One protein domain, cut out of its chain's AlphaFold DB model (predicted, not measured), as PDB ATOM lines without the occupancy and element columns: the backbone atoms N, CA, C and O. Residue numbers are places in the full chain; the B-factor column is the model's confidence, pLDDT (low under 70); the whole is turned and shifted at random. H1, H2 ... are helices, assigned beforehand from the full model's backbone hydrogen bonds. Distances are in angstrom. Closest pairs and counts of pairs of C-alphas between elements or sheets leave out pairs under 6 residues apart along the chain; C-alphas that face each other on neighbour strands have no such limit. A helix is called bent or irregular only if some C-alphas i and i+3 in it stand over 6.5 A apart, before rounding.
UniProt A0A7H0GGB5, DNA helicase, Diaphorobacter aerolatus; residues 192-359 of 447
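Overview. This is residues 192 to 359 of the 447 residues of the protein "DNA helicase" of Diaphorobacter aerolatus (UniProt A0A7H0GGB5). One helix, H1, runs through the middle of a body of helices: on one side of it lies a three-helix bundle of H2, H3 and H4, and round the rest of it wind two helical hairpins, H5 with H6 and H7 with H8. H9 lies along the outside, and the long link of residues 232 to 244 loops out beyond the bundle. The 168 printed residues hold nine named helices, H1 to H9 in order along the chain, and no named strand; the class is all helix. The whole is compact, with a radius of gyration of the C-alphas of 15.5 A and spans of 49 by 36 by 34 A.

Along the chain. H1, residues 195 to 208, begins at C-alpha 195 (43.186, 13.938, 38.660) and is 19.7 A long. H2 is residues 217 to 231, 21.0 A; H3 residues 245 to 258, 20.0 A; H4 residues 262 to 274. H4 is neither bent nor irregular, but only just: C-alphas 269 and 272 are 6.4 A apart. H5 is residues 277 to 292, 22.9 A, from C-alpha 277 at (64.247, 6.033, 36.496). The shorter H6 and H7 are residues 298 to 306 and 308 to 315. H8, residues 319 to 336, is 25.8 A long, and H9, residues 342 to 358, is 24.2 A, ending at C-alpha 358 (22.555, 6.657, 45.740).

Arrangement. H1 and H2 are the hubs, touching four helices each. They touch each other about perpendicular, at 82 degrees, closest at the C-alphas of Leu 198 and Val 223, 5.0 A. H2, H3 and H4 form an up-and-down bundle, each helix running against the one before; the closest C-alphas of H2 and H3, a hairpin, are Ala 217 and Arg 257, 4.5 A. With residues 203 to 208 alone H1 touches H5, closest at the C-alphas of Ala 207 and Gln 287, 5.1 A. H5 and H6 are a hairpin at a shallow tilt of 19 degrees, with the C-alphas of Arg 282 and Leu 306 closest at 4.8 A. H7 and H8 are another, closest at the C-alphas of Ile 312 and Arg 322, 6.3 A. H8 touches H1 at the C-alphas of Ala 325 and Glu 196, 6.4 A. H9 is close to H1 but not clearly touching, the closest C-alphas, Phe 346 and Arg 201, being 7.9 A apart. Every O i to N i+4 pair is within hydrogen-bond range in H1, H2, H3, H5, H6, H7, H8 and H9, and 7 of 9 in H4.

Size, cuts and confidence. The C-alphas farthest apart, Asn 242 and Arg 338, are 48.7 A apart. The printed part has no cut; the link from H2 to H3 is long. The mean pLDDT of the printed part is 88.1, and residue 359 alone is under 70.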
ATOM      1  N   LEU A 192      37.180  14.241  45.173       84.56
ATOM      2  CA  LEU A 192      37.410  12.806  44.937       84.56
ATOM      3  C   LEU A 192      37.624  12.422  43.468       84.56
ATOM      4  O   LEU A 192      38.150  11.339  43.193       84.56
ATOM      5  N   LYS A 193      37.194  13.287  42.546       88.38
ATOM      6  CA  LYS A 193      37.325  13.115  41.094       88.38
ATOM      7  C   LYS A 193      38.465  13.937  40.497       88.38
ATOM      8  O   LYS A 193      38.639  13.955  39.282       88.38
ATOM      9  N   ARG A 194      39.247  14.640  41.319       90.50
ATOM     10  CA  ARG A 194      40.367  15.432  40.804       90.50
ATOM     11  C   ARG A 194      41.503  14.526  40.352       90.50
ATOM     12  O   ARG A 194      41.770  13.539  41.039       90.50
ATOM     13  N   PRO A 195      42.174  14.826  39.225       93.88
ATOM     14  CA  PRO A 195      43.186  13.938  38.660       93.88
ATOM     15  C   PRO A 195      44.268  13.525  39.666       93.88
ATOM     16  O   PRO A 195      44.589  12.349  39.771       93.88
ATOM     17  N   GLU A 196      44.808  14.464  40.437       93.69
ATOM     18  CA  GLU A 196      45.845  14.218  41.442       93.69
ATOM     19  C   GLU A 196      45.345  13.347  42.605       93.69
ATOM     20  O   GLU A 196      46.075  12.494  43.110       93.69
ATOM     21  N   ILE A 197      44.072  13.490  42.979       91.81
ATOM     22  CA  ILE A 197      43.439  12.669  44.014       91.81
ATOM     23  C   ILE A 197      43.167  11.261  43.483       91.81
ATOM     24  O   ILE A 197      43.462  10.279  44.161       91.81
ATOM     25  N   LEU A 198      42.672  11.138  42.251       93.38
ATOM     26  CA  LEU A 198      42.480   9.861  41.559       93.38
ATOM     27  C   LEU A 198      43.803   9.123  41.341       93.38
ATOM     28  O   LEU A 198      43.846   7.902  41.477       93.38
ATOM     29  N   PHE A 199      44.883   9.852  41.055       94.75
ATOM     30  CA  PHE A 199      46.229   9.300  40.960       94.75
ATOM     31  C   PHE A 199      46.653   8.660  42.284       94.75
ATOM     32  O   PHE A 199      47.024   7.487  42.309       94.75
ATOM     33  N   ILE A 200      46.514   9.391  43.394       92.06
ATOM     34  CA  ILE A 200      46.817   8.879  44.738       92.06
ATOM     35  C   ILE A 200      45.920   7.680  45.076       92.06
ATOM     36  O   ILE A 200      46.436   6.646  45.497       92.06
ATOM     37  N   ARG A 201      44.603   7.766  44.838       90.00
ATOM     38  CA  ARG A 201      43.653   6.654  45.050       90.00
ATOM     39  C   ARG A 201      44.051   5.411  44.254       90.00
ATOM     40  O   ARG A 201      44.054   4.318  44.808       90.00
ATOM     41  N   GLY A 202      44.431   5.573  42.988       91.50
ATOM     42  CA  GLY A 202      44.875   4.480  42.125       91.50
ATOM     43  C   GLY A 202      46.144   3.807  42.624       91.50
ATOM     44  O   GLY A 202      46.185   2.584  42.739       91.50
ATOM     45  N   LEU A 203      47.162   4.597  42.970       91.06
ATOM     46  CA  LEU A 203      48.394   4.063  43.548       91.06
ATOM     47  C   LEU A 203      48.128   3.330  44.861       91.06
ATOM     48  O   LEU A 203      48.741   2.300  45.120       91.06
ATOM     49  N   MET A 204      47.206   3.837  45.675       87.56
ATOM     50  CA  MET A 204      46.880   3.244  46.967       87.56
ATOM     51  C   MET A 204      46.098   1.952  46.837       87.56
ATOM     52  O   MET A 204      46.464   0.978  47.491       87.56
ATOM     53  N   ALA A 205      45.116   1.897  45.937       88.00
ATOM     54  CA  ALA A 205      44.449   0.653  45.582       88.00
ATOM     55  C   ALA A 205      45.485  -0.392  45.135       88.00
ATOM     56  O   ALA A 205      45.495  -1.506  45.649       88.00
ATOM     57  N   VAL A 206      46.416  -0.030  44.240       88.81
ATOM     58  CA  VAL A 206      47.449  -0.962  43.743       88.81
ATOM     59  C   VAL A 206      48.401  -1.405  44.848       88.81
ATOM     60  O   VAL A 206      48.802  -2.565  44.896       88.81
ATOM     61  N   ALA A 207      48.777  -0.497  45.742       83.75
ATOM     62  CA  ALA A 207      49.755  -0.788  46.774       83.75
ATOM     63  C   ALA A 207      49.178  -1.584  47.958       83.75
ATOM     64  O   ALA A 207      49.930  -2.275  48.641       83.75
ATOM     65  N   THR A 208      47.863  -1.510  48.178       79.00
ATOM     66  CA  THR A 208      47.136  -2.267  49.215       79.00
ATOM     67  C   THR A 208      46.437  -3.520  48.680       79.00
ATOM     68  O   THR A 208      45.833  -4.249  49.459       79.00
ATOM     69  N   ASP A 209      46.519  -3.769  47.368       79.81
ATOM     70  CA  ASP A 209      45.755  -4.796  46.637       79.81
ATOM     71  C   ASP A 209      44.224  -4.692  46.830       79.81
ATOM     72  O   ASP A 209      43.469  -5.630  46.580       79.81
ATOM     73  N   ASP A 210      43.736  -3.513  47.228       81.25
ATOM     74  CA  ASP A 210      42.315  -3.228  47.413       81.25
ATOM     75  C   ASP A 210      41.714  -2.645  46.129       81.25
ATOM     76  O   ASP A 210      41.316  -1.482  46.049       81.25
ATOM     77  N   MET A 211      41.650  -3.462  45.077       81.19
ATOM     78  CA  MET A 211      40.986  -3.083  43.821       81.19
ATOM     79  C   MET A 211      39.471  -2.919  43.980       81.19
ATOM     80  O   MET A 211      38.829  -2.248  43.168       81.19
ATOM     81  N   GLN A 212      38.895  -3.559  44.999       70.06
ATOM     82  CA  GLN A 212      37.460  -3.527  45.268       70.06
ATOM     83  C   GLN A 212      37.012  -2.160  45.781       70.06
ATOM     84  O   GLN A 212      35.852  -1.807  45.576       70.06
ATOM     85  N   SER A 213      37.931  -1.358  46.327       74.62
ATOM     86  CA  SER A 213      37.690   0.054  46.622       74.62
ATOM     87  C   SER A 213      37.192   0.858  45.411       74.62
ATOM     88  O   SER A 213      36.360   1.752  45.537       74.62
ATOM     89  N   LEU A 214      37.617   0.506  44.194       83.94
ATOM     90  CA  LEU A 214      37.229   1.194  42.961       83.94
ATOM     91  C   LEU A 214      36.025   0.504  42.300       83.94
ATOM     92  O   LEU A 214      36.107  -0.033  41.189       83.94
ATOM     93  N   THR A 215      34.886   0.514  42.993       78.81
ATOM     94  CA  THR A 215      33.668  -0.236  42.627       78.81
ATOM     95  C   THR A 215      33.047   0.190  41.294       78.81
ATOM     96  O   THR A 215      32.527  -0.649  40.549       78.81
ATOM     97  N   HIS A 216      33.128   1.470  40.932       86.94
ATOM     98  CA  HIS A 216      32.441   2.016  39.760       86.94
ATOM     99  C   HIS A 216      33.324   2.077  38.510       86.94
ATOM    100  O   HIS A 216      34.477   2.499  38.560       86.94
ATOM    101  N   ALA A 217      32.751   1.708  37.358       90.50
ATOM    102  CA  ALA A 217      33.465   1.686  36.079       90.50
ATOM    103  C   ALA A 217      34.023   3.061  35.688       90.50
ATOM    104  O   ALA A 217      35.185   3.149  35.304       90.50
ATOM    105  N   ASP A 218      33.232   4.125  35.843       90.38
ATOM    106  CA  ASP A 218      33.669   5.492  35.513       90.38
ATOM    107  C   ASP A 218      34.862   5.918  36.378       90.38
ATOM    108  O   ASP A 218      35.792   6.563  35.908       90.38
ATOM    109  N   THR A 219      34.878   5.501  37.642       90.00
ATOM    110  CA  THR A 219      35.954   5.826  38.585       90.00
ATOM    111  C   THR A 219      37.222   5.066  38.240       90.00
ATOM    112  O   THR A 219      38.302   5.643  38.259       90.00
ATOM    113  N   ARG A 220      37.110   3.796  37.833       92.69
ATOM    114  CA  ARG A 220      38.251   3.021  37.324       92.69
ATOM    115  C   ARG A 220      38.866   3.640  36.072       92.69
ATOM    116  O   ARG A 220      40.086   3.713  35.968       92.69
ATOM    117  N   GLU A 221      38.033   4.108  35.147       94.94
ATOM    118  CA  GLU A 221      38.469   4.844  33.956       94.94
ATOM    119  C   GLU A 221      39.223   6.128  34.327       94.94
ATOM    120  O   GLU A 221      40.337   6.355  33.848       94.94
ATOM    121  N   GLN A 222      38.649   6.938  35.218       94.19
ATOM    122  CA  GLN A 222      39.257   8.180  35.688       94.19
ATOM    123  C   GLN A 222      40.583   7.933  36.425       94.19
ATOM    124  O   GLN A 222      41.565   8.633  36.179       94.19
ATOM    125  N   VAL A 223      40.648   6.899  37.269       94.62
ATOM    126  CA  VAL A 223      41.873   6.481  37.964       94.62
ATOM    127  C   VAL A 223      42.953   6.024  36.982       94.62
ATOM    128  O   VAL A 223      44.097   6.459  37.102       94.62
ATOM    129  N   LEU A 224      42.625   5.185  35.994       95.19
ATOM    130  CA  LEU A 224      43.607   4.745  34.994       95.19
ATOM    131  C   LEU A 224      44.116   5.923  34.157       95.19
ATOM    132  O   LEU A 224      45.315   6.023  33.901       95.19
ATOM    133  N   THR A 225      43.220   6.838  33.785       95.38
ATOM    134  CA  THR A 225      43.571   8.070  33.064       95.38
ATOM    135  C   THR A 225      44.522   8.936  33.889       95.38
ATOM    136  O   THR A 225      45.535   9.401  33.369       95.38
ATOM    137  N   ALA A 226      44.250   9.102  35.186       95.50
ATOM    138  CA  ALA A 226      45.120   9.831  36.102       95.50
ATOM    139  C   ALA A 226      46.489   9.153  36.267       95.50
ATOM    140  O   ALA A 226      47.510   9.833  36.198       95.50
ATOM    141  N   LEU A 227      46.532   7.822  36.419       94.75
ATOM    142  CA  LEU A 227      47.788   7.064  36.449       94.75
ATOM    143  C   LEU A 227      48.610   7.319  35.194       94.75
ATOM    144  O   LEU A 227      49.746   7.751  35.325       94.75
ATOM    145  N   HIS A 228      48.030   7.121  34.009       94.38
ATOM    146  CA  HIS A 228      48.704   7.363  32.734       94.38
ATOM    147  C   HIS A 228      49.231   8.803  32.614       94.38
ATOM    148  O   HIS A 228      50.376   9.007  32.209       94.38
ATOM    149  N   PHE A 229      48.416   9.788  33.004       93.94
ATOM    150  CA  PHE A 229      48.757  11.207  32.930       93.94
ATOM    151  C   PHE A 229      49.923  11.583  33.853       93.94
ATOM    152  O   PHE A 229      50.912  12.145  33.386       93.94
ATOM    153  N   PHE A 230      49.850  11.247  35.145       93.75
ATOM    154  CA  PHE A 230      50.887  11.623  36.114       93.75
ATOM    155  C   PHE A 230      52.144  10.763  36.035       93.75
ATOM    156  O   PHE A 230      53.197  11.179  36.519       93.75
ATOM    157  N   SER A 231      52.066   9.574  35.433       91.06
ATOM    158  CA  SER A 231      53.242   8.732  35.239       91.06
ATOM    159  C   SER A 231      53.982   8.965  33.923       91.06
ATOM    160  O   SER A 231      55.061   8.397  33.742       91.06
ATOM    161  N   GLY A 232      53.405   9.730  32.987       87.44
ATOM    162  CA  GLY A 232      53.968   9.948  31.649       87.44
ATOM    163  C   GLY A 232      54.171   8.656  30.845       87.44
ATOM    164  O   GLY A 232      55.020   8.591  29.960       87.44
ATOM    165  N   THR A 233      53.446   7.591  31.191       86.75
ATOM    166  CA  THR A 233      53.672   6.236  30.674       86.75
ATOM    167  C   THR A 233      53.277   6.114  29.212       86.75
ATOM    168  O   THR A 233      52.143   6.412  28.856       86.75
ATOM    169  N   GLN A 234      54.178   5.592  28.382       89.38
ATOM    170  CA  GLN A 234      53.845   5.151  27.030       89.38
ATOM    171  C   GLN A 234      53.314   3.719  27.097       89.38
ATOM    172  O   GLN A 234      53.957   2.832  27.654       89.38
ATOM    173  N   ILE A 235      52.121   3.488  26.558       91.06
ATOM    174  CA  ILE A 235      51.528   2.155  26.516       91.06
ATOM    175  C   ILE A 235      52.169   1.404  25.356       91.06
ATOM    176  O   ILE A 235      52.087   1.844  24.209       91.06
ATOM    177  N   GLU A 236      52.783   0.259  25.641       89.06
ATOM    178  CA  GLU A 236      53.373  -0.589  24.607       89.06
ATOM    179  C   GLU A 236      52.736  -1.978  24.640       89.06
ATOM    180  O   GLU A 236      52.656  -2.642  25.680       89.06
ATOM    181  N   VAL A 237      52.294  -2.428  23.467       88.00
ATOM    182  CA  VAL A 237      51.718  -3.755  23.258       88.00
ATOM    183  C   VAL A 237      52.499  -4.419  22.131       88.00
ATOM    184  O   VAL A 237      52.457  -3.955  20.994       88.00
ATOM    185  N   ALA A 238      53.212  -5.507  22.443       86.00
ATOM    186  CA  ALA A 238      54.188  -6.134  21.543       86.00
ATOM    187  C   ALA A 238      53.642  -6.446  20.135       86.00
ATOM    188  O   ALA A 238      54.355  -6.298  19.148       86.00
ATOM    189  N   ASN A 239      52.364  -6.822  20.034       89.31
ATOM    190  CA  ASN A 239      51.722  -7.186  18.767       89.31
ATOM    191  C   ASN A 239      51.035  -6.005  18.053       89.31
ATOM    192  O   ASN A 239      50.404  -6.208  17.019       89.31
ATOM    193  N   ARG A 240      51.108  -4.786  18.604       89.69
ATOM    194  CA  ARG A 240      50.428  -3.579  18.093       89.69
ATOM    195  C   ARG A 240      51.366  -2.350  18.085       89.69
ATOM    196  O   ARG A 240      50.999  -1.306  18.616       89.69
ATOM    197  N   PRO A 241      52.580  -2.435  17.501       86.62
ATOM    198  CA  PRO A 241      53.589  -1.371  17.607       86.62
ATOM    199  C   PRO A 241      53.238  -0.084  16.845       86.62
ATOM    200  O   PRO A 241      53.788   0.969  17.146       86.62
ATOM    201  N   ASN A 242      52.339  -0.160  15.860       90.44
ATOM    202  CA  ASN A 242      51.985   0.966  14.988       90.44
ATOM    203  C   ASN A 242      50.723   1.714  15.441       90.44
ATOM    204  O   ASN A 242      50.261   2.617  14.747       90.44
ATOM    205  N   GLU A 243      50.117   1.308  16.554       92.94
ATOM    206  CA  GLU A 243      48.893   1.939  17.021       92.94
ATOM    207  C   GLU A 243      49.152   3.224  17.795       92.94
ATOM    208  O   GLU A 243      50.162   3.386  18.478       92.94
ATOM    209  N   SER A 244      48.199   4.151  17.695       94.12
ATOM    210  CA  SER A 244      48.285   5.410  18.423       94.12
ATOM    211  C   SER A 244      48.142   5.184  19.930       94.12
ATOM    212  O   SER A 244      47.366   4.334  20.374       94.12
ATOM    213  N   GLN A 245      48.821   6.009  20.729       92.44
ATOM    214  CA  GLN A 245      48.670   5.991  22.189       92.44
ATOM    215  C   GLN A 245      47.216   6.212  22.627       92.44
ATOM    216  O   GLN A 245      46.773   5.602  23.594       92.44
ATOM    217  N   ALA A 246      46.447   7.017  21.886       92.06
ATOM    218  CA  ALA A 246      45.031   7.235  22.166       92.06
ATOM    219  C   ALA A 246      44.206   5.943  22.028       92.06
ATOM    220  O   ALA A 246      43.363   5.659  22.875       92.06
ATOM    221  N   THR A 247      44.476   5.137  20.996       94.56
ATOM    222  CA  THR A 247      43.819   3.837  20.783       94.56
ATOM    223  C   THR A 247      44.191   2.846  21.883       94.56
ATOM    224  O   THR A 247      43.315   2.231  22.485       94.56
ATOM    225  N   LEU A 248      45.484   2.737  22.200       94.50
ATOM    226  CA  LEU A 248      45.969   1.830  23.243       94.50
ATOM    227  C   LEU A 248      45.443   2.213  24.636       94.50
ATOM    228  O   LEU A 248      45.099   1.337  25.431       94.50
ATOM    229  N   LEU A 249      45.333   3.514  24.921       94.12
ATOM    230  CA  LEU A 249      44.735   4.021  26.152       94.12
ATOM    231  C   LEU A 249      43.241   3.703  26.220       94.12
ATOM    232  O   LEU A 249      42.778   3.242  27.259       94.12
ATOM    233  N   ALA A 250      42.496   3.888  25.126       94.75
ATOM    234  CA  ALA A 250      41.073   3.553  25.077       94.75
ATOM    235  C   ALA A 250      40.820   2.063  25.380       94.75
ATOM    236  O   ALA A 250      39.896   1.726  26.123       94.75
ATOM    237  N   ASP A 251      41.682   1.173  24.885       94.25
ATOM    238  CA  ASP A 251      41.597  -0.259  25.178       94.25
ATOM    239  C   ASP A 251      41.955  -0.586  26.634       94.25
ATOM    240  O   ASP A 251      41.272  -1.392  27.269       94.25
ATOM    241  N   ALA A 252      42.984   0.059  27.195       94.12
ATOM    242  CA  ALA A 252      43.329  -0.083  28.609       94.12
ATOM    243  C   ALA A 252      42.187   0.403  29.522       94.12
ATOM    244  O   ALA A 252      41.838  -0.274  30.494       94.12
ATOM    245  N   ILE A 253      41.557   1.530  29.170       94.56
ATOM    246  CA  ILE A 253      40.352   2.047  29.828       94.56
ATOM    247  C   ILE A 253      39.221   1.016  29.738       94.56
ATOM    248  O   ILE A 253      38.619   0.669  30.752       94.56
ATOM    249  N   SER A 254      38.947   0.474  28.552       95.44
ATOM    250  CA  SER A 254      37.914  -0.551  28.369       95.44
ATOM    251  C   SER A 254      38.168  -1.784  29.252       95.44
ATOM    252  O   SER A 254      37.260  -2.268  29.932       95.44
ATOM    253  N   ALA A 255      39.419  -2.250  29.331       93.88
ATOM    254  CA  ALA A 255      39.801  -3.379  30.175       93.88
ATOM    255  C   ALA A 255      39.556  -3.101  31.669       93.88
ATOM    256  O   ALA A 255      38.899  -3.903  32.340       93.88
ATOM    257  N   VAL A 256      40.009  -1.952  32.189       93.00
ATOM    258  CA  VAL A 256      39.842  -1.617  33.615       93.00
ATOM    259  C   VAL A 256      38.384  -1.347  33.987       93.00
ATOM    260  O   VAL A 256      37.942  -1.709  35.079       93.00
ATOM    261  N   ARG A 257      37.589  -0.770  33.076       94.06
ATOM    262  CA  ARG A 257      36.147  -0.580  33.284       94.06
ATOM    263  C   ARG A 257      35.431  -1.911  33.479       94.06
ATOM    264  O   ARG A 257      34.525  -1.971  34.305       94.06
ATOM    265  N   ASN A 258      35.856  -2.968  32.794       91.62
ATOM    266  CA  ASN A 258      35.252  -4.295  32.921       91.62
ATOM    267  C   ASN A 258      35.778  -5.085  34.126       91.62
ATOM    268  O   ASN A 258      35.020  -5.832  34.738       91.62
ATOM    269  N   ASN A 259      37.053  -4.924  34.489       90.31
ATOM    270  CA  ASN A 259      37.647  -5.627  35.624       90.31
ATOM    271  C   ASN A 259      38.728  -4.778  36.314       90.31
ATOM    272  O   ASN A 259      39.762  -4.460  35.728       90.31
ATOM    273  N   ALA A 260      38.511  -4.478  37.597       88.06
ATOM    274  CA  ALA A 260      39.408  -3.666  38.415       88.06
ATOM    275  C   ALA A 260      40.834  -4.237  38.533       88.06
ATOM    276  O   ALA A 260      41.787  -3.467  38.614       88.06
ATOM    277  N   MET A 261      41.012  -5.562  38.449       87.31
ATOM    278  CA  MET A 261      42.334  -6.206  38.522       87.31
ATOM    279  C   MET A 261      43.283  -5.795  37.386       87.31
ATOM    280  O   MET A 261      44.507  -5.904  37.520       87.31
ATOM    281  N   PHE A 262      42.752  -5.296  36.263       91.06
ATOM    282  CA  PHE A 262      43.594  -4.761  35.195       91.06
ATOM    283  C   PHE A 262      44.384  -3.529  35.631       91.06
ATOM    284  O   PHE A 262      45.410  -3.250  35.019       91.06
ATOM    285  N   LEU A 263      43.976  -2.831  36.694       90.81
ATOM    286  CA  LEU A 263      44.701  -1.672  37.198       90.81
ATOM    287  C   LEU A 263      46.095  -2.055  37.714       90.81
ATOM    288  O   LEU A 263      47.079  -1.439  37.311       90.81
ATOM    289  N   THR A 264      46.202  -3.119  38.516       90.31
ATOM    290  CA  THR A 264      47.496  -3.654  38.979       90.31
ATOM    291  C   THR A 264      48.351  -4.109  37.800       90.31
ATOM    292  O   THR A 264      49.528  -3.770  37.709       90.31
ATOM    293  N   THR A 265      47.744  -4.813  36.837       91.06
ATOM    294  CA  THR A 265      48.444  -5.273  35.626       91.06
ATOM    295  C   THR A 265      48.982  -4.099  34.808       91.06
ATOM    296  O   THR A 265      50.136  -4.115  34.378       91.06
ATOM    297  N   PHE A 266      48.164  -3.066  34.606       92.75
ATOM    298  CA  PHE A 266      48.548  -1.842  33.914       92.75
ATOM    299  C   PHE A 266      49.679  -1.127  34.658       92.75
ATOM    300  O   PHE A 266      50.681  -0.750  34.050       92.75
ATOM    301  N   PHE A 267      49.574  -1.009  35.980       93.00
ATOM    302  CA  PHE A 267      50.596  -0.367  36.792       93.00
ATOM    303  C   PHE A 267      51.944  -1.098  36.713       93.00
ATOM    304  O   PHE A 267      52.975  -0.486  36.437       93.00
ATOM    305  N   THR A 268      51.963  -2.417  36.894       91.19
ATOM    306  CA  THR A 268      53.211  -3.190  36.876       91.19
ATOM    307  C   THR A 268      53.828  -3.267  35.479       91.19
ATOM    308  O   THR A 268      55.036  -3.077  35.332       91.19
ATOM    309  N   ASN A 269      53.018  -3.521  34.447       91.38
ATOM    310  CA  ASN A 269      53.527  -3.854  33.114       91.38
ATOM    311  C   ASN A 269      53.652  -2.655  32.174       91.38
ATOM    312  O   ASN A 269      54.419  -2.726  31.213       91.38
ATOM    313  N   GLN A 270      52.922  -1.571  32.428       92.88
ATOM    314  CA  GLN A 270      53.034  -0.336  31.654       92.88
ATOM    315  C   GLN A 270      53.719   0.730  32.504       92.88
ATOM    316  O   GLN A 270      54.853   1.096  32.204       92.88
ATOM    317  N   VAL A 271      53.114   1.126  33.628       92.62
ATOM    318  CA  VAL A 271      53.603   2.272  34.413       92.62
ATOM    319  C   VAL A 271      55.023   2.070  34.938       92.62
ATOM    320  O   VAL A 271      55.925   2.821  34.583       92.62
ATOM    321  N   LEU A 272      55.284   1.029  35.731       91.94
ATOM    322  CA  LEU A 272      56.621   0.783  36.290       91.94
ATOM    323  C   LEU A 272      57.664   0.397  35.233       91.94
ATOM    324  O   LEU A 272      58.871   0.512  35.477       91.94
ATOM    325  N   ARG A 273      57.226  -0.119  34.083       90.88
ATOM    326  CA  ARG A 273      58.127  -0.569  33.023       90.88
ATOM    327  C   ARG A 273      58.668   0.605  32.218       90.88
ATOM    328  O   ARG A 273      59.869   0.619  31.967       90.88
ATOM    329  N   THR A 274      57.816   1.568  31.868       89.31
ATOM    330  CA  THR A 274      58.190   2.708  31.018       89.31
ATOM    331  C   THR A 274      58.414   4.005  31.794       89.31
ATOM    332  O   THR A 274      58.794   4.998  31.186       89.31
ATOM    333  N   ALA A 275      58.144   4.046  33.104       89.44
ATOM    334  CA  ALA A 275      58.420   5.227  33.916       89.44
ATOM    335  C   ALA A 275      59.916   5.560  33.934       89.44
ATOM    336  O   ALA A 275      60.772   4.679  34.076       89.44
ATOM    337  N   GLU A 276      60.208   6.858  33.897       90.56
ATOM    338  CA  GLU A 276      61.556   7.389  34.055       90.56
ATOM    339  C   GLU A 276      62.228   6.878  35.348       90.56
ATOM    340  O   GLU A 276      61.551   6.692  36.368       90.56
ATOM    341  N   PRO A 277      63.564   6.691  35.378       91.44
ATOM    342  CA  PRO A 277      64.247   6.033  36.496       91.44
ATOM    343  C   PRO A 277      63.982   6.654  37.874       91.44
ATOM    344  O   PRO A 277      63.935   5.941  38.878       91.44
ATOM    345  N   HIS A 278      63.824   7.977  37.944       90.94
ATOM    346  CA  HIS A 278      63.558   8.701  39.187       90.94
ATOM    347  C   HIS A 278      62.112   8.498  39.669       90.94
ATOM    348  O   HIS A 278      61.900   8.156  40.833       90.94
ATOM    349  N   LEU A 279      61.127   8.607  38.770       91.75
ATOM    350  CA  LEU A 279      59.723   8.331  39.071       91.75
ATOM    351  C   LEU A 279      59.517   6.864  39.459       91.75
ATOM    352  O   LEU A 279      58.875   6.573  40.463       91.75
ATOM    353  N   LYS A 280      60.133   5.927  38.731       93.81
ATOM    354  CA  LYS A 280      60.091   4.497  39.057       93.81
ATOM    355  C   LYS A 280      60.589   4.215  40.476       93.81
ATOM    356  O   LYS A 280      59.968   3.439  41.199       93.81
ATOM    357  N   LYS A 281      61.682   4.863  40.902       93.75
ATOM    358  CA  LYS A 281      62.191   4.756  42.281       93.75
ATOM    359  C   LYS A 281      61.176   5.268  43.306       93.75
ATOM    360  O   LYS A 281      60.949   4.577  44.295       93.75
ATOM    361  N   ARG A 282      60.553   6.426  43.054       94.38
ATOM    362  CA  ARG A 282      59.508   7.020  43.914       94.38
ATOM    363  C   ARG A 282      58.287   6.103  44.041       94.38
ATOM    364  O   ARG A 282      57.871   5.788  45.150       94.38
ATOM    365  N   LEU A 283      57.778   5.585  42.920       92.81
ATOM    366  CA  LEU A 283      56.646   4.652  42.888       92.81
ATOM    367  C   LEU A 283      56.933   3.357  43.669       92.81
ATOM    368  O   LEU A 283      56.109   2.924  44.471       92.81
ATOM    369  N   ILE A 284      58.119   2.763  43.492       92.69
ATOM    370  CA  ILE A 284      58.527   1.558  44.234       92.69
ATOM    371  C   ILE A 284      58.684   1.855  45.732       92.69
ATOM    372  O   ILE A 284      58.299   1.031  46.562       92.69
ATOM    373  N   ALA A 285      59.251   3.008  46.101       92.00
ATOM    374  CA  ALA A 285      59.392   3.407  47.500       92.00
ATOM    375  C   ALA A 285      58.023   3.555  48.179       92.00
ATOM    376  O   ALA A 285      57.806   3.000  49.255       92.00
ATOM    377  N   ALA A 286      57.085   4.221  47.509       90.62
ATOM    378  CA  ALA A 286      55.719   4.392  47.983       90.62
ATOM    379  C   ALA A 286      54.974   3.049  48.114       90.62
ATOM    380  O   ALA A 286      54.312   2.807  49.121       90.62
ATOM    381  N   GLN A 287      55.153   2.127  47.159       88.06
ATOM    382  CA  GLN A 287      54.576   0.779  47.231       88.06
ATOM    383  C   GLN A 287      55.139  -0.042  48.406       88.06
ATOM    384  O   GLN A 287      54.402  -0.757  49.080       88.06
ATOM    385  N   ARG A 288      56.439   0.073  48.701       89.06
ATOM    386  CA  ARG A 288      57.053  -0.587  49.872       89.06
ATOM    387  C   ARG A 288      56.535  -0.031  51.195       89.06
ATOM    388  O   ARG A 288      56.382  -0.782  52.157       89.06
ATOM    389  N   LEU A 289      56.277   1.272  51.244       89.94
ATOM    390  CA  LEU A 289      55.712   1.928  52.416       89.94
ATOM    391  C   LEU A 289      54.270   1.460  52.647       89.94
ATOM    392  O   LEU A 289      53.941   1.067  53.760       89.94
ATOM    393  N   ALA A 290      53.467   1.357  51.585       83.62
ATOM    394  CA  ALA A 290      52.131   0.750  51.618       83.62
ATOM    395  C   ALA A 290      52.094  -0.673  52.182       83.62
ATOM    396  O   ALA A 290      51.156  -1.025  52.889       83.62
ATOM    397  N   ALA A 291      53.127  -1.470  51.916       81.12
ATOM    398  CA  ALA A 291      53.206  -2.841  52.405       81.12
ATOM    399  C   ALA A 291      53.649  -2.960  53.876       81.12
ATOM    400  O   ALA A 291      53.461  -4.014  54.479       81.12
ATOM    401  N   THR A 292      54.288  -1.933  54.449       82.94
ATOM    402  CA  THR A 292      54.953  -2.041  55.765       82.94
ATOM    403  C   THR A 292      54.414  -1.085  56.821       82.94
ATOM    404  O   THR A 292      54.507  -1.381  58.011       82.94
ATOM    405  N   GLN A 293      53.842   0.046  56.414       80.50
ATOM    406  CA  GLN A 293      53.360   1.077  57.316       80.50
ATOM    407  C   GLN A 293      51.832   1.096  57.368       80.50
ATOM    408  O   GLN A 293      51.143   0.973  56.361       80.50
ATOM    409  N   SER A 294      51.306   1.308  58.568       78.19
ATOM    410  CA  SER A 294      49.897   1.591  58.835       78.19
ATOM    411  C   SER A 294      49.802   2.735  59.848       78.19
ATOM    412  O   SER A 294      50.819   3.157  60.405       78.19
ATOM    413  N   GLY A 295      48.601   3.270  60.064       82.19
ATOM    414  CA  GLY A 295      48.377   4.366  61.009       82.19
ATOM    415  C   GLY A 295      48.007   5.706  60.354       82.19
ATOM    416  O   GLY A 295      48.018   5.823  59.124       82.19
ATOM    417  N   PRO A 296      47.739   6.745  61.164       79.38
ATOM    418  CA  PRO A 296      47.302   8.065  60.695       79.38
ATOM    419  C   PRO A 296      48.395   8.844  59.946       79.38
ATOM    420  O   PRO A 296      48.101   9.701  59.116       79.38
ATOM    421  N   THR A 297      49.679   8.548  60.187       85.00
ATOM    422  CA  THR A 297      50.789   9.216  59.480       85.00
ATOM    423  C   THR A 297      51.076   8.627  58.105       85.00
ATOM    424  O   THR A 297      51.816   9.228  57.328       85.00
ATOM    425  N   PHE A 298      50.484   7.473  57.795       87.00
ATOM    426  CA  PHE A 298      50.758   6.719  56.582       87.00
ATOM    427  C   PHE A 298      50.638   7.564  55.314       87.00
ATOM    428  O   PHE A 298      51.570   7.600  54.520       87.00
ATOM    429  N   LEU A 299      49.510   8.265  55.123       88.12
ATOM    430  CA  LEU A 299      49.271   9.000  53.880       88.12
ATOM    431  C   LEU A 299      50.303  10.117  53.693       88.12
ATOM    432  O   LEU A 299      50.788  10.337  52.588       88.12
ATOM    433  N   ARG A 300      50.687  10.793  54.779       89.81
ATOM    434  CA  ARG A 300      51.749  11.804  54.749       89.81
ATOM    435  C   ARG A 300      53.078  11.194  54.310       89.81
ATOM    436  O   ARG A 300      53.726  11.742  53.421       89.81
ATOM    437  N   ASP A 301      53.463  10.073  54.904       90.94
ATOM    438  CA  ASP A 301      54.746   9.432  54.623       90.94
ATOM    439  C   ASP A 301      54.752   8.806  53.206       90.94
ATOM    440  O   ASP A 301      55.750   8.890  52.489       90.94
ATOM    441  N   PHE A 302      53.605   8.299  52.739       92.00
ATOM    442  CA  PHE A 302      53.375   7.833  51.367       92.00
ATOM    443  C   PHE A 302      53.548   8.952  50.330       92.00
ATOM    444  O   PHE A 302      54.284   8.792  49.356       92.00
ATOM    445  N   LEU A 303      52.913  10.109  50.548       93.12
ATOM    446  CA  LEU A 303      53.022  11.267  49.654       93.12
ATOM    447  C   LEU A 303      54.440  11.852  49.636       93.12
ATOM    448  O   LEU A 303      54.903  12.307  48.587       93.12
ATOM    449  N   ALA A 304      55.141  11.798  50.771       93.56
ATOM    450  CA  ALA A 304      56.548  12.169  50.860       93.56
ATOM    451  C   ALA A 304      57.447  11.194  50.079       93.56
ATOM    452  O   ALA A 304      58.317  11.638  49.334       93.56
ATOM    453  N   ALA A 305      57.213   9.880  50.177       93.69
ATOM    454  CA  ALA A 305      57.954   8.870  49.417       93.69
ATOM    455  C   ALA A 305      57.738   8.986  47.896       93.69
ATOM    456  O   ALA A 305      58.658   8.721  47.117       93.69
ATOM    457  N   LEU A 306      56.541   9.407  47.475       93.69
ATOM    458  CA  LEU A 306      56.246   9.733  46.080       93.69
ATOM    459  C   LEU A 306      56.917  11.020  45.602       93.69
ATOM    460  O   LEU A 306      57.068  11.183  44.394       93.69
ATOM    461  N   ASP A 307      57.285  11.922  46.516       94.69
ATOM    462  CA  ASP A 307      57.626  13.308  46.195       94.69
ATOM    463  C   ASP A 307      56.548  13.924  45.286       94.69
ATOM    464  O   ASP A 307      56.788  14.353  44.154       94.69
ATOM    465  N   ILE A 308      55.302  13.877  45.774       93.94
ATOM    466  CA  ILE A 308      54.122  14.252  44.984       93.94
ATOM    467  C   ILE A 308      54.193  15.698  44.468       93.94
ATOM    468  O   ILE A 308      53.679  16.004  43.393       93.94
ATOM    469  N   HIS A 309      54.899  16.570  45.193       93.25
ATOM    470  CA  HIS A 309      55.148  17.951  44.795       93.25
ATOM    471  C   HIS A 309      55.972  18.043  43.508       93.25
ATOM    472  O   HIS A 309      55.638  18.835  42.622       93.25
ATOM    473  N   ALA A 310      57.024  17.227  43.384       93.00
ATOM    474  CA  ALA A 310      57.814  17.155  42.164       93.00
ATOM    475  C   ALA A 310      56.984  16.601  41.000       93.00
ATOM    476  O   ALA A 310      56.949  17.224  39.947       93.00
ATOM    477  N   ILE A 311      56.227  15.515  41.215       93.81
ATOM    478  CA  ILE A 311      55.366  14.920  40.173       93.81
ATOM    479  C   ILE A 311      54.367  15.951  39.624       93.81
ATOM    480  O   ILE A 311      54.246  16.125  38.414       93.81
ATOM    481  N   ILE A 312      53.675  16.681  40.503       94.12
ATOM    482  CA  ILE A 312      52.753  17.749  40.091       94.12
ATOM    483  C   ILE A 312      53.475  18.859  39.333       94.12
ATOM    484  O   ILE A 312      52.935  19.391  38.361       94.12
ATOM    485  N   SER A 313      54.683  19.211  39.770       91.69
ATOM    486  CA  SER A 313      55.475  20.265  39.142       91.69
ATOM    487  C   SER A 313      55.967  19.895  37.746       91.69
ATOM    488  O   SER A 313      56.039  20.776  36.891       91.69
ATOM    489  N   ASP A 314      56.255  18.615  37.520       90.25
ATOM    490  CA  ASP A 314      56.704  18.084  36.234       90.25
ATOM    491  C   ASP A 314      55.547  17.998  35.224       90.25
ATOM    492  O   ASP A 314      55.731  18.235  34.030       90.25
ATOM    493  N   VAL A 315      54.336  17.692  35.702       91.44
ATOM    494  CA  VAL A 315      53.159  17.441  34.854       91.44
ATOM    495  C   VAL A 315      52.374  18.720  34.543       91.44
ATOM    496  O   VAL A 315      51.950  18.939  33.405       91.44
ATOM    497  N   TYR A 316      52.163  19.596  35.530       93.25
ATOM    498  CA  TYR A 316      51.402  20.830  35.334       93.25
ATOM    499  C   TYR A 316      52.312  22.031  35.060       93.25
ATOM    500  O   TYR A 316      52.957  22.579  35.949       93.25
ATOM    501  N   VAL A 317      52.262  22.540  33.829       89.75
ATOM    502  CA  VAL A 317      53.014  23.746  33.430       89.75
ATOM    503  C   VAL A 317      52.465  25.012  34.114       89.75
ATOM    504  O   VAL A 317      53.223  25.845  34.624       89.75
ATOM    505  N   SER A 318      51.134  25.150  34.165       90.44
ATOM    506  CA  SER A 318      50.457  26.303  34.776       90.44
ATOM    507  C   SER A 318      50.723  26.372  36.284       90.44
ATOM    508  O   SER A 318      50.559  25.385  37.002       90.44
ATOM    509  N   ARG A 319      51.124  27.554  36.774       86.06
ATOM    510  CA  ARG A 319      51.314  27.809  38.214       86.06
ATOM    511  C   ARG A 319      50.009  27.655  38.990       86.06
ATOM    512  O   ARG A 319      50.026  27.047  40.052       86.06
ATOM    513  N   ASP A 320      48.898  28.121  38.429       81.62
ATOM    514  CA  ASP A 320      47.592  28.058  39.088       81.62
ATOM    515  C   ASP A 320      47.120  26.615  39.238       81.62
ATOM    516  O   ASP A 320      46.718  26.209  40.325       81.62
ATOM    517  N   ARG A 321      47.275  25.798  38.183       86.62
ATOM    518  CA  ARG A 321      46.945  24.365  38.253       86.62
ATOM    519  C   ARG A 321      47.808  23.619  39.265       86.62
ATOM    520  O   ARG A 321      47.292  22.773  39.983       86.62
ATOM    521  N   ARG A 322      49.106  23.940  39.348       91.44
ATOM    522  CA  ARG A 322      49.989  23.374  40.381       91.44
ATOM    523  C   ARG A 322      49.521  23.754  41.777       91.44
ATOM    524  O   ARG A 322      49.396  22.883  42.623       91.44
ATOM    525  N   SER A 323      49.242  25.036  41.995       86.25
ATOM    526  CA  SER A 323      48.763  25.545  43.281       86.25
ATOM    527  C   SER A 323      47.450  24.874  43.701       86.25
ATOM    528  O   SER A 323      47.332  24.425  44.837       86.25
ATOM    529  N   GLU A 324      46.487  24.733  42.780       84.50
ATOM    530  CA  GLU A 324      45.217  24.038  43.037       84.50
ATOM    531  C   GLU A 324      45.440  22.557  43.381       84.50
ATOM    532  O   GLU A 324      44.928  22.088  44.395       84.50
ATOM    533  N   ALA A 325      46.242  21.837  42.590       90.56
ATOM    534  CA  ALA A 325      46.507  20.417  42.814       90.56
ATOM    535  C   ALA A 325      47.221  20.154  44.151       90.56
ATOM    536  O   ALA A 325      46.859  19.230  44.880       90.56
ATOM    537  N   LEU A 326      48.208  20.984  44.511       90.81
ATOM    538  CA  LEU A 326      48.891  20.886  45.803       90.81
ATOM    539  C   LEU A 326      47.930  21.152  46.964       90.81
ATOM    540  O   LEU A 326      47.901  20.381  47.919       90.81
ATOM    541  N   SER A 327      47.084  22.176  46.847       84.56
ATOM    542  CA  SER A 327      46.087  22.482  47.871       84.56
ATOM    543  C   SER A 327      45.065  21.344  48.030       84.56
ATOM    544  O   SER A 327      44.708  20.983  49.151       84.56
ATOM    545  N   ASN A 328      44.646  20.702  46.933       88.12
ATOM    546  CA  ASN A 328      43.768  19.527  46.986       88.12
ATOM    547  C   ASN A 328      44.418  18.356  47.745       88.12
ATOM    548  O   ASN A 328      43.738  17.672  48.512       88.12
ATOM    549  N   ILE A 329      45.727  18.140  47.580       90.12
ATOM    550  CA  ILE A 329      46.469  17.108  48.321       90.12
ATOM    551  C   ILE A 329      46.582  17.450  49.803       90.12
ATOM    552  O   ILE A 329      46.392  16.569  50.637       90.12
ATOM    553  N   GLU A 330      46.852  18.707  50.149       86.00
ATOM    554  CA  GLU A 330      46.859  19.144  51.549       86.00
ATOM    555  C   GLU A 330      45.490  18.901  52.201       86.00
ATOM    556  O   GLU A 330      45.408  18.335  53.293       86.00
ATOM    557  N   GLY A 331      44.403  19.226  51.491       81.50
ATOM    558  CA  GLY A 331      43.039  18.906  51.913       81.50
ATOM    559  C   GLY A 331      42.817  17.403  52.118       81.50
ATOM    560  O   GLY A 331      42.235  16.997  53.125       81.50
ATOM    561  N   LEU A 332      43.333  16.563  51.211       86.00
ATOM    562  CA  LEU A 332      43.289  15.102  51.334       86.00
ATOM    563  C   LEU A 332      44.029  14.611  52.589       86.00
ATOM    564  O   LEU A 332      43.530  13.735  53.293       86.00
ATOM    565  N   GLN A 333      45.207  15.169  52.882       85.81
ATOM    566  CA  GLN A 333      45.996  14.814  54.064       85.81
ATOM    567  C   GLN A 333      45.281  15.188  55.361       85.81
ATOM    568  O   GLN A 333      45.252  14.380  56.290       85.81
ATOM    569  N   LEU A 334      44.674  16.377  55.412       81.19
ATOM    570  CA  LEU A 334      43.868  16.818  56.550       81.19
ATOM    571  C   LEU A 334      42.668  15.889  56.774       81.19
ATOM    572  O   LEU A 334      42.437  15.442  57.896       81.19
ATOM    573  N   ALA A 335      41.948  15.535  55.705       81.19
ATOM    574  CA  ALA A 335      40.825  14.603  55.776       81.19
ATOM    575  C   ALA A 335      41.252  13.221  56.297       81.19
ATOM    576  O   ALA A 335      40.608  12.675  57.195       81.19
ATOM    577  N   ALA A 336      42.360  12.683  55.784       82.88
ATOM    578  CA  ALA A 336      42.886  11.385  56.196       82.88
ATOM    579  C   ALA A 336      43.389  11.367  57.648       82.88
ATOM    580  O   ALA A 336      43.312  10.331  58.303       82.88
ATOM    581  N   GLY A 337      43.859  12.503  58.176       82.38
ATOM    582  CA  GLY A 337      44.348  12.621  59.555       82.38
ATOM    583  C   GLY A 337      43.300  12.323  60.635       82.38
ATOM    584  O   GLY A 337      43.667  12.079  61.781       82.38
ATOM    585  N   ARG A 338      42.006  12.303  60.280       80.31
ATOM    586  CA  ARG A 338      40.896  11.916  61.172       80.31
ATOM    587  C   ARG A 338      40.724  10.400  61.317       80.31
ATOM    588  O   ARG A 338      39.906   9.970  62.123       80.31
ATOM    589  N   PHE A 339      41.445   9.603  60.528       83.31
ATOM    590  CA  PHE A 339      41.296   8.152  60.472       83.31
ATOM    591  C   PHE A 339      42.512   7.447  61.066       83.31
ATOM    592  O   PHE A 339      43.656   7.837  60.841       83.31
ATOM    593  N   ASP A 340      42.264   6.335  61.757       83.06
ATOM    594  CA  ASP A 340      43.320   5.536  62.389       83.06
ATOM    595  C   ASP A 340      44.215   4.812  61.374       83.06
ATOM    596  O   ASP A 340      45.314   4.378  61.705       83.06
ATOM    597  N   SER A 341      43.759   4.643  60.130       82.56
ATOM    598  CA  SER A 341      44.531   3.992  59.074       82.56
ATOM    599  C   SER A 341      44.113   4.452  57.682       82.56
ATOM    600  O   SER A 341      42.985   4.891  57.457       82.56
ATOM    601  N   ALA A 342      45.015   4.260  56.720       76.50
ATOM    602  CA  ALA A 342      44.731   4.459  55.303       76.50
ATOM    603  C   ALA A 342      43.551   3.605  54.826       76.50
ATOM    604  O   ALA A 342      42.704   4.093  54.090       76.50
ATOM    605  N   PHE A 343      43.468   2.355  55.289       78.25
ATOM    606  CA  PHE A 343      42.370   1.453  54.955       78.25
ATOM    607  C   PHE A 343      41.016   2.021  55.402       78.25
ATOM    608  O   PHE A 343      40.088   2.086  54.602       78.25
ATOM    609  N   ALA A 344      40.921   2.511  56.646       82.56
ATOM    610  CA  ALA A 344      39.704   3.148  57.150       82.56
ATOM    611  C   ALA A 344      39.323   4.384  56.317       82.56
ATOM    612  O   ALA A 344      38.153   4.573  55.987       82.56
ATOM    613  N   TYR A 345      40.317   5.184  55.925       81.75
ATOM    614  CA  TYR A 345      40.094   6.341  55.070       81.75
ATOM    615  C   TYR A 345      39.602   5.960  53.664       81.75
ATOM    616  O   TYR A 345      38.622   6.525  53.187       81.75
ATOM    617  N   PHE A 346      40.221   4.981  52.996       77.25
ATOM    618  CA  PHE A 346      39.784   4.552  51.661       77.25
ATOM    619  C   PHE A 346      38.410   3.889  51.687       77.25
ATOM    620  O   PHE A 346      37.597   4.171  50.810       77.25
ATOM    621  N   HIS A 347      38.115   3.081  52.708       80.88
ATOM    622  CA  HIS A 347      36.775   2.536  52.907       80.88
ATOM    623  C   HIS A 347      35.738   3.658  53.014       80.88
ATOM    624  O   HIS A 347      34.731   3.640  52.306       80.88
ATOM    625  N   PHE A 348      36.033   4.680  53.822       81.06
ATOM    626  CA  PHE A 348      35.204   5.874  53.924       81.06
ATOM    627  C   PHE A 348      35.022   6.559  52.563       81.06
ATOM    628  O   PHE A 348      33.885   6.798  52.174       81.06
ATOM    629  N   LEU A 349      36.089   6.792  51.787       79.50
ATOM    630  CA  LEU A 349      35.982   7.393  50.447       79.50
ATOM    631  C   LEU A 349      35.068   6.604  49.494       79.50
ATOM    632  O   LEU A 349      34.358   7.207  48.688       79.50
ATOM    633  N   ASN A 350      35.061   5.275  49.580       79.00
ATOM    634  CA  ASN A 350      34.191   4.448  48.741       79.00
ATOM    635  C   ASN A 350      32.731   4.545  49.188       79.00
ATOM    636  O   ASN A 350      31.839   4.665  48.347       79.00
ATOM    637  N   GLU A 351      32.481   4.557  50.501       78.75
ATOM    638  CA  GLU A 351      31.149   4.846  51.038       78.75
ATOM    639  C   GLU A 351      30.665   6.236  50.614       78.75
ATOM    640  O   GLU A 351      29.496   6.385  50.254       78.75
ATOM    641  N   LEU A 352      31.552   7.242  50.618       77.50
ATOM    642  CA  LEU A 352      31.239   8.596  50.161       77.50
ATOM    643  C   LEU A 352      30.747   8.584  48.716       77.50
ATOM    644  O   LEU A 352      29.700   9.153  48.396       77.50
ATOM    645  N   GLU A 353      31.502   7.921  47.845       78.31
ATOM    646  CA  GLU A 353      31.203   7.851  46.424       78.31
ATOM    647  C   GLU A 353      29.885   7.112  46.147       78.31
ATOM    648  O   GLU A 353      29.056   7.592  45.366       78.31
ATOM    649  N   GLN A 354      29.660   5.990  46.835       79.75
ATOM    650  CA  GLN A 354      28.432   5.205  46.732       79.75
ATOM    651  C   GLN A 354      27.219   6.014  47.215       79.75
ATOM    652  O   GLN A 354      26.243   6.157  46.476       79.75
ATOM    653  N   LYS A 355      27.302   6.639  48.400       77.81
ATOM    654  CA  LYS A 355      26.228   7.481  48.957       77.81
ATOM    655  C   LYS A 355      25.873   8.640  48.025       77.81
ATOM    656  O   LYS A 355      24.694   8.899  47.794       77.81
ATOM    657  N   GLN A 356      26.866   9.309  47.432       74.56
ATOM    658  CA  GLN A 356      26.635  10.399  46.472       74.56
ATOM    659  C   GLN A 356      25.868   9.951  45.222       74.56
ATOM    660  O   GLN A 356      25.020  10.691  44.712       74.56
ATOM    661  N   ARG A 357      26.133   8.737  44.727       76.06
ATOM    662  CA  ARG A 357      25.390   8.158  43.599       76.06
ATOM    663  C   ARG A 357      23.980   7.712  44.007       76.06
ATOM    664  O   ARG A 357      23.048   7.883  43.219       76.06
ATOM    665  N   ASP A 358      23.818   7.199  45.226       73.56
ATOM    666  CA  ASP A 358      22.555   6.657  45.740       73.56
ATOM    667  C   ASP A 358      21.511   7.714  46.097       73.56
ATOM    668  O   ASP A 358      20.324   7.387  46.177       73.56
ATOM    669  N   PHE A 359      21.898   8.985  46.245       69.00
ATOM    670  CA  PHE A 359      20.959  10.098  46.393       69.00
ATOM    671  C   PHE A 359      20.132  10.321  45.112       69.00
ATOM    672  O   PHE A 359      20.277  11.316  44.406       69.00
TER     673      PHE A 359